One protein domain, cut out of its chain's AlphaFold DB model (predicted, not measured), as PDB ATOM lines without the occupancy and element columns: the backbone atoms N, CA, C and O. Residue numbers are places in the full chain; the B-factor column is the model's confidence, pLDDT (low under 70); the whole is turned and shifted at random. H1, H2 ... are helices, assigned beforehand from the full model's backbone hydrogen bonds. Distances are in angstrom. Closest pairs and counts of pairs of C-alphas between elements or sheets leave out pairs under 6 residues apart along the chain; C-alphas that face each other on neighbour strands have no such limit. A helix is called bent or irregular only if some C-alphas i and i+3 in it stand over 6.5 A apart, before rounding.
ATOM      1  N   GLU A 181       0.347   5.079  58.449       77.88
ATOM      2  CA  GLU A 181       1.478   5.750  59.106       77.88
ATOM      3  C   GLU A 181       2.803   5.090  58.717       77.88
ATOM      4  O   GLU A 181       3.791   5.780  58.464       77.88
ATOM      5  N   LEU A 182       2.804   3.762  58.558       76.25
ATOM      6  CA  LEU A 182       3.960   3.026  58.049       76.25
ATOM      7  C   LEU A 182       4.303   3.433  56.607       76.25
ATOM      8  O   LEU A 182       5.470   3.658  56.294       76.25
ATOM      9  N   VAL A 183       3.302   3.563  55.729       78.19
ATOM     10  CA  VAL A 183       3.517   4.014  54.344       78.19
ATOM     11  C   VAL A 183       4.068   5.439  54.317       78.19
ATOM     12  O   VAL A 183       5.004   5.712  53.568       78.19
ATOM     13  N   LEU A 184       3.549   6.333  55.159       76.06
ATOM     14  CA  LEU A 184       3.999   7.724  55.218       76.06
ATOM     15  C   LEU A 184       5.436   7.839  55.750       76.06
ATOM     16  O   LEU A 184       6.235   8.594  55.199       76.06
ATOM     17  N   ALA A 185       5.797   7.027  56.748       77.31
ATOM     18  CA  ALA A 185       7.165   6.932  57.252       77.31
ATOM     19  C   ALA A 185       8.138   6.390  56.190       77.31
ATOM     20  O   ALA A 185       9.233   6.924  56.029       77.31
ATOM     21  N   VAL A 186       7.740   5.371  55.420       80.50
ATOM     22  CA  VAL A 186       8.569   4.815  54.336       80.50
ATOM     23  C   VAL A 186       8.771   5.829  53.207       80.50
ATOM     24  O   VAL A 186       9.887   5.956  52.707       80.50
ATOM     25  N   VAL A 187       7.729   6.578  52.830       83.50
ATOM     26  CA  VAL A 187       7.831   7.642  51.816       83.50
ATOM     27  C   VAL A 187       8.754   8.763  52.297       83.50
ATOM     28  O   VAL A 187       9.654   9.149  51.561       83.50
ATOM     29  N   ALA A 188       8.622   9.209  53.549       78.75
ATOM     30  CA  ALA A 188       9.484  10.249  54.113       78.75
ATOM     31  C   ALA A 188      10.965   9.827  54.170       78.75
ATOM     32  O   ALA A 188      11.854  10.615  53.845       78.75
ATOM     33  N   VAL A 189      11.244   8.573  54.542       82.62
ATOM     34  CA  VAL A 189      12.614   8.031  54.534       82.62
ATOM     35  C   VAL A 189      13.154   7.935  53.107       82.62
ATOM     36  O   VAL A 189      14.320   8.253  52.875       82.62
ATOM     37  N   PHE A 190      12.329   7.529  52.140       81.75
ATOM     38  CA  PHE A 190      12.734   7.461  50.738       81.75
ATOM     39  C   PHE A 190      13.060   8.847  50.171       81.75
ATOM     40  O   PHE A 190      14.125   9.016  49.580       81.75
ATOM     41  N   ASP A 191      12.208   9.842  50.415       78.00
ATOM     42  CA  ASP A 191      12.429  11.224  49.975       78.00
ATOM     43  C   ASP A 191      13.718  11.799  50.574       78.00
ATOM     44  O   ASP A 191      14.540  12.362  49.849       78.00
ATOM     45  N   PHE A 192      13.966  11.559  51.866       79.81
ATOM     46  CA  PHE A 192      15.202  11.976  52.533       79.81
ATOM     47  C   PHE A 192      16.453  11.320  51.931       79.81
ATOM     48  O   PHE A 192      17.458  11.990  51.687       79.81
ATOM     49  N   VAL A 193      16.412  10.011  51.657       82.62
ATOM     50  CA  VAL A 193      17.541   9.280  51.052       82.62
ATOM     51  C   VAL A 193      17.812   9.768  49.629       82.62
ATOM     52  O   VAL A 193      18.970   9.935  49.245       82.62
ATOM     53  N   VAL A 194      16.759  10.029  48.856       82.88
ATOM     54  CA  VAL A 194      16.865  10.571  47.500       82.88
ATOM     55  C   VAL A 194      17.473  11.973  47.534       82.88
ATOM     56  O   VAL A 194      18.438  12.233  46.814       82.88
ATOM     57  N   GLU A 195      16.991  12.857  48.406       85.19
ATOM     58  CA  GLU A 195      17.522  14.214  48.560       85.19
ATOM     59  C   GLU A 195      18.993  14.209  48.998       85.19
ATOM     60  O   GLU A 195      19.817  14.925  48.418       85.19
ATOM     61  N   LEU A 196      19.360  13.352  49.956       78.88
ATOM     62  CA  LEU A 196      20.739  13.203  50.420       78.88
ATOM     63  C   LEU A 196      21.652  12.662  49.312       78.88
ATOM     64  O   LEU A 196      22.761  13.167  49.128       78.88
ATOM     65  N   PHE A 197      21.185  11.677  48.541       85.31
ATOM     66  CA  PHE A 197      21.930  11.115  47.415       85.31
ATOM     67  C   PHE A 197      22.151  12.158  46.319       85.31
ATOM     68  O   PHE A 197      23.284  12.353  45.878       85.31
ATOM     69  N   PHE A 198      21.106  12.877  45.908       84.00
ATOM     70  CA  PHE A 198      21.231  13.913  44.887       84.00
ATOM     71  C   PHE A 198      22.117  15.064  45.358       84.00
ATOM     72  O   PHE A 198      22.987  15.493  44.604       84.00
ATOM     73  N   THR A 199      21.976  15.516  46.602       84.62
ATOM     74  CA  THR A 199      22.798  16.603  47.159       84.62
ATOM     75  C   THR A 199      24.261  16.179  47.308       84.62
ATOM     76  O   THR A 199      25.175  16.914  46.921       84.62
ATOM     77  N   GLY A 200      24.508  14.963  47.800       87.69
ATOM     78  CA  GLY A 200      25.846  14.390  47.942       87.69
ATOM     79  C   GLY A 200      26.535  14.189  46.592       87.69
ATOM     80  O   GLY A 200      27.624  14.714  46.365       87.69
ATOM     81  N   VAL A 201      25.882  13.506  45.653       81.50
ATOM     82  CA  VAL A 201      26.439  13.251  44.316       81.50
ATOM     83  C   VAL A 201      26.634  14.554  43.546       81.50
ATOM     84  O   VAL A 201      27.688  14.749  42.941       81.50
ATOM     85  N   LEU A 202      25.676  15.482  43.603       85.88
ATOM     86  CA  LEU A 202      25.792  16.769  42.921       85.88
ATOM     87  C   LEU A 202      26.931  17.613  43.494       85.88
ATOM     88  O   LEU A 202      27.685  18.197  42.720       85.88
ATOM     89  N   SER A 203      27.104  17.654  44.817       80.31
ATOM     90  CA  SER A 203      28.203  18.404  45.443       80.31
ATOM     91  C   SER A 203      29.579  17.826  45.095       80.31
ATOM     92  O   SER A 203      30.501  18.587  44.794       80.31
ATOM     93  N   VAL A 204      29.715  16.496  45.035       77.69
ATOM     94  CA  VAL A 204      30.954  15.829  44.604       77.69
ATOM     95  C   VAL A 204      31.233  16.099  43.128       77.69
ATOM     96  O   VAL A 204      32.351  16.475  42.779       77.69
ATOM     97  N   LEU A 205      30.231  15.963  42.257       80.69
ATOM     98  CA  LEU A 205      30.375  16.251  40.827       80.69
ATOM     99  C   LEU A 205      30.720  17.721  40.579       80.69
ATOM    100  O   LEU A 205      31.591  18.013  39.759       80.69
ATOM    101  N   LEU A 206      30.098  18.637  41.320       85.31
ATOM    102  CA  LEU A 206      30.399  20.063  41.273       85.31
ATOM    103  C   LEU A 206      31.829  20.339  41.750       85.31
ATOM    104  O   LEU A 206      32.554  21.083  41.095       85.31
ATOM    105  N   GLY A 207      32.269  19.704  42.838       86.69
ATOM    106  CA  GLY A 207      33.636  19.814  43.345       86.69
ATOM    107  C   GLY A 207      34.674  19.300  42.347       86.69
ATOM    108  O   GLY A 207      35.658  19.986  42.071       86.69
ATOM    109  N   VAL A 208      34.438  18.135  41.740       75.50
ATOM    110  CA  VAL A 208      35.311  17.566  40.698       75.50
ATOM    111  C   VAL A 208      35.346  18.469  39.465       75.50
ATOM    112  O   VAL A 208      36.425  18.728  38.934       75.50
ATOM    113  N   PHE A 209      34.199  19.000  39.040       82.69
ATOM    114  CA  PHE A 209      34.111  19.924  37.913       82.69
ATOM    115  C   PHE A 209      34.868  21.228  38.188       82.69
ATOM    116  O   PHE A 209      35.709  21.628  37.386       82.69
ATOM    117  N   VAL A 210      34.647  21.859  39.344       83.25
ATOM    118  CA  VAL A 210      35.337  23.096  39.742       83.25
ATOM    119  C   VAL A 210      36.845  22.871  39.844       83.25
ATOM    120  O   VAL A 210      37.604  23.675  39.309       83.25
ATOM    121  N   CYS A 211      37.300  21.766  40.440       72.38
ATOM    122  CA  CYS A 211      38.724  21.426  40.519       72.38
ATOM    123  C   CYS A 211      39.347  21.156  39.140       72.38
ATOM    124  O   CYS A 211      40.456  21.619  38.867       72.38
ATOM    125  N   SER A 212      38.639  20.447  38.256       69.06
ATOM    126  CA  SER A 212      39.107  20.160  36.893       69.06
ATOM    127  C   SER A 212      39.217  21.435  36.059       69.06
ATOM    128  O   SER A 212      40.204  21.632  35.352       69.06
ATOM    129  N   VAL A 213      38.234  22.329  36.165       73.06
ATOM    130  CA  VAL A 213      38.215  23.596  35.428       73.06
ATOM    131  C   VAL A 213      39.233  24.580  36.009       73.06
ATOM    132  O   VAL A 213      39.939  25.239  35.250       73.06
ATOM    133  N   ALA A 214      39.380  24.652  37.335       69.44
ATOM    134  CA  ALA A 214      40.373  25.508  37.986       69.44
ATOM    135  C   ALA A 214      41.817  25.105  37.640       69.44
ATOM    136  O   ALA A 214      42.679  25.974  37.561       69.44
ATOM    137  N   GLY A 215      42.080  23.817  37.386       71.06
ATOM    138  CA  GLY A 215      43.391  23.335  36.942       71.06
ATOM    139  C   GLY A 215      43.776  23.789  35.529       71.06
ATOM    140  O   GLY A 215      44.947  24.073  35.277       71.06
ATOM    141  N   GLU A 216      42.805  23.907  34.619       54.28
ATOM    142  CA  GLU A 216      43.050  24.288  33.218       54.28
ATOM    143  C   GLU A 216      42.844  25.790  32.939       54.28
ATOM    144  O   GLU A 216      43.489  26.342  32.045       54.28
ATOM    145  N   MET A 217      42.004  26.485  33.717       51.25
ATOM    146  CA  MET A 217      41.526  27.849  33.420       51.25
ATOM    147  C   MET A 217      42.132  28.971  34.270       51.25
ATOM    148  O   MET A 217      41.585  30.071  34.318       51.25
ATOM    149  N   VAL A 218      43.316  28.769  34.857       53.28
ATOM    150  CA  VAL A 218      44.055  29.820  35.602       53.28
ATOM    151  C   VAL A 218      44.362  31.075  34.750       53.28
ATOM    152  O   VAL A 218      44.856  32.071  35.268       53.28
ATOM    153  N   LYS A 219      44.057  31.077  33.446       52.44
ATOM    154  CA  LYS A 219      44.295  32.218  32.552       52.44
ATOM    155  C   LYS A 219      43.062  33.065  32.214       52.44
ATOM    156  O   LYS A 219      43.265  34.222  31.879       52.44
ATOM    157  N   ASP A 220      41.829  32.561  32.357       70.75
ATOM    158  CA  ASP A 220      40.618  33.282  31.917       70.75
ATOM    159  C   ASP A 220      39.463  33.198  32.932       70.75
ATOM    160  O   ASP A 220      38.514  32.420  32.811       70.75
ATOM    161  N   PHE A 221      39.509  34.081  33.932       61.84
ATOM    162  CA  PHE A 221      38.494  34.201  34.988       61.84
ATOM    163  C   PHE A 221      37.079  34.513  34.452       61.84
ATOM    164  O   PHE A 221      36.075  34.082  35.023       61.84
ATOM    165  N   ALA A 222      36.977  35.212  33.316       69.06
ATOM    166  CA  ALA A 222      35.699  35.523  32.671       69.06
ATOM    167  C   ALA A 222      34.990  34.273  32.109       69.06
ATOM    168  O   ALA A 222      33.762  34.169  32.196       69.06
ATOM    169  N   ALA A 223      35.748  33.303  31.586       69.75
ATOM    170  CA  ALA A 223      35.201  32.054  31.057       69.75
ATOM    171  C   ALA A 223      34.640  31.171  32.182       69.75
ATOM    172  O   ALA A 223      33.529  30.648  32.063       69.75
ATOM    173  N   LEU A 224      35.352  31.090  33.312       72.94
ATOM    174  CA  LEU A 224      34.887  30.387  34.510       72.94
ATOM    175  C   LEU A 224      33.565  30.973  35.032       72.94
ATOM    176  O   LEU A 224      32.626  30.225  35.302       72.94
ATOM    177  N   ARG A 225      33.459  32.308  35.112       73.25
ATOM    178  CA  ARG A 225      32.237  32.996  35.561       73.25
ATOM    179  C   ARG A 225      31.035  32.697  34.660       73.25
ATOM    180  O   ARG A 225      29.939  32.474  35.167       73.25
ATOM    181  N   SER A 226      31.232  32.658  33.340       73.25
ATOM    182  CA  SER A 226      30.165  32.343  32.377       73.25
ATOM    183  C   SER A 226      29.680  30.894  32.490       73.25
ATOM    184  O   SER A 226      28.476  30.636  32.446       73.25
ATOM    185  N   ILE A 227      30.602  29.949  32.684       73.75
ATOM    186  CA  ILE A 227      30.271  28.529  32.851       73.75
ATOM    187  C   ILE A 227      29.533  28.296  34.168       73.75
ATOM    188  O   ILE A 227      28.519  27.601  34.173       73.75
ATOM    189  N   LEU A 228      29.987  28.916  35.259       73.81
ATOM    190  CA  LEU A 228      29.326  28.808  36.557       73.81
ATOM    191  C   LEU A 228      27.901  29.378  36.509       73.81
ATOM    192  O   LEU A 228      26.976  28.740  36.999       73.81
ATOM    193  N   ALA A 229      27.700  30.525  35.851       71.56
ATOM    194  CA  ALA A 229      26.374  31.117  35.675       71.56
ATOM    195  C   ALA A 229      25.418  30.202  34.887       71.56
ATOM    196  O   ALA A 229      24.259  30.046  35.264       71.56
ATOM    197  N   ARG A 230      25.907  29.543  33.827       74.94
ATOM    198  CA  ARG A 230      25.111  28.567  33.061       74.94
ATOM    199  C   ARG A 230      24.786  27.318  33.868       74.94
ATOM    200  O   ARG A 230      23.670  26.824  33.782       74.94
ATOM    201  N   LEU A 231      25.739  26.823  34.654       72.56
ATOM    202  CA  LEU A 231      25.522  25.660  35.508       72.56
ATOM    203  C   LEU A 231      24.465  25.951  36.580       72.56
ATOM    204  O   LEU A 231      23.559  25.150  36.768       72.56
ATOM    205  N   ILE A 232      24.543  27.117  37.227       74.12
ATOM    206  CA  ILE A 232      23.547  27.562  38.212       74.12
ATOM    207  C   ILE A 232      22.164  27.667  37.563       74.12
ATOM    208  O   ILE A 232      21.205  27.158  38.130       74.12
ATOM    209  N   SER A 233      22.059  28.237  36.356       69.69
ATOM    210  CA  SER A 233      20.790  28.293  35.613       69.69
ATOM    211  C   SER A 233      20.203  26.902  35.369       69.69
ATOM    212  O   SER A 233      19.040  26.678  35.671       69.69
ATOM    213  N   VAL A 234      21.012  25.947  34.897       68.19
ATOM    214  CA  VAL A 234      20.560  24.566  34.649       68.19
ATOM    215  C   VAL A 234      20.109  23.884  35.942       68.19
ATOM    216  O   VAL A 234      19.132  23.143  35.936       68.19
ATOM    217  N   LEU A 235      20.795  24.141  37.057       68.62
ATOM    218  CA  LEU A 235      20.401  23.611  38.360       68.62
ATOM    219  C   LEU A 235      19.095  24.229  38.864       68.62
ATOM    220  O   LEU A 235      18.264  23.498  39.390       68.62
ATOM    221  N   CYS A 236      18.883  25.531  38.663       66.44
ATOM    222  CA  CYS A 236      17.616  26.200  38.968       66.44
ATOM    223  C   CYS A 236      16.460  25.679  38.099       66.44
ATOM    224  O   CYS A 236      15.358  25.470  38.602       66.44
ATOM    225  N   ASP A 237      16.710  25.412  36.819       62.12
ATOM    226  CA  ASP A 237      15.704  24.843  35.921       62.12
ATOM    227  C   ASP A 237      15.349  23.407  36.342       62.12
ATOM    228  O   ASP A 237      14.172  23.052  36.415       62.12
ATOM    229  N   LEU A 238      16.349  22.598  36.711       49.34
ATOM    230  CA  LEU A 238      16.151  21.232  37.208       49.34
ATOM    231  C   LEU A 238      15.383  21.194  38.531       49.34
ATOM    232  O   LEU A 238      14.493  20.361  38.681       49.34
ATOM    233  N   THR A 239      15.672  22.092  39.475       53.38
ATOM    234  CA  THR A 239      14.921  22.155  40.739       53.38
ATOM    235  C   THR A 239      13.497  22.663  40.534       53.38
ATOM    236  O   THR A 239      12.584  22.173  41.193       53.38
ATOM    237  N   SER A 240      13.269  23.568  39.575       50.66
ATOM    238  CA  SER A 240      11.919  24.021  39.211       50.66
ATOM    239  C   SER A 240      11.080  22.934  38.524       50.66
ATOM    240  O   SER A 240       9.863  22.892  38.699       50.66
ATOM    241  N   ALA A 241      11.720  22.014  37.794       43.88
ATOM    242  CA  ALA A 241      11.054  20.915  37.094       43.88
ATOM    243  C   ALA A 241      10.643  19.746  38.012       43.88
ATOM    244  O   ALA A 241       9.804  18.936  37.624       43.88
ATOM    245  N   VAL A 242      11.208  19.653  39.222       38.22
ATOM    246  CA  VAL A 242      10.907  18.592  40.209       38.22
ATOM    247  C   VAL A 242       9.719  18.963  41.122       38.22
ATOM    248  O   VAL A 242       9.307  18.179  41.974       38.22
TER     249      VAL A 242
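What this domain is: This is residues 181 to 242 of the 404 residues of an uncharacterized protein of Astyanax mexicanus (UniProt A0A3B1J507). A long helix, H1, and a shorter one, H2, form a narrow V with unequal arms: the chain turns at residues 217 to 220 and H2 folds back beside the second part of H1. The two helices come close only near the turn, and the first part of H1, residues 181 to 201, sticks out free and makes much of the length. The printed part has 62 residues, with two named helices, H1 then H2, and no named strand; the class is all helix. The whole is extended, with a radius of gyration of the C-alphas of 16.6 A, and the C-alphas span 57 by 21 by 8 A.

How they stand to each other: H1, residues 181 to 216, and H2, residues 221 to 241, run opposite ways at a shallow tilt of 14 degrees. They are close but not clearly touching, with 1 pair of C-alphas within 8 A: those of Val 213 and Leu 224, 7.6 A apart. Their centres are 17.5 A apart. In H2 every O i to N i+4 pair is within hydrogen-bond range; in H1 31 of 32 are.

Where its parts are: H1 begins at C-alpha 181 (1.478, 5.750, 59.106) and measures 52.4 A to C-alpha 216 (43.050, 24.288, 33.218). H2 measures 30.6 A from C-alpha 221 to C-alpha 241, which is at (11.054, 20.915, 37.094). Neither helix is bent.

The domain as a whole: The two C-alphas farthest apart are those of Glu 181 and Lys 219, at 56.9 A. The printed part has no cut, and the link from H1 to H2 is tight. Residues 215 to 222 and 236 to 242 also stand free. The mean pLDDT of the printed part is 72.7; 19 residues are under 70, among them 216 to 219 and 233 to 242.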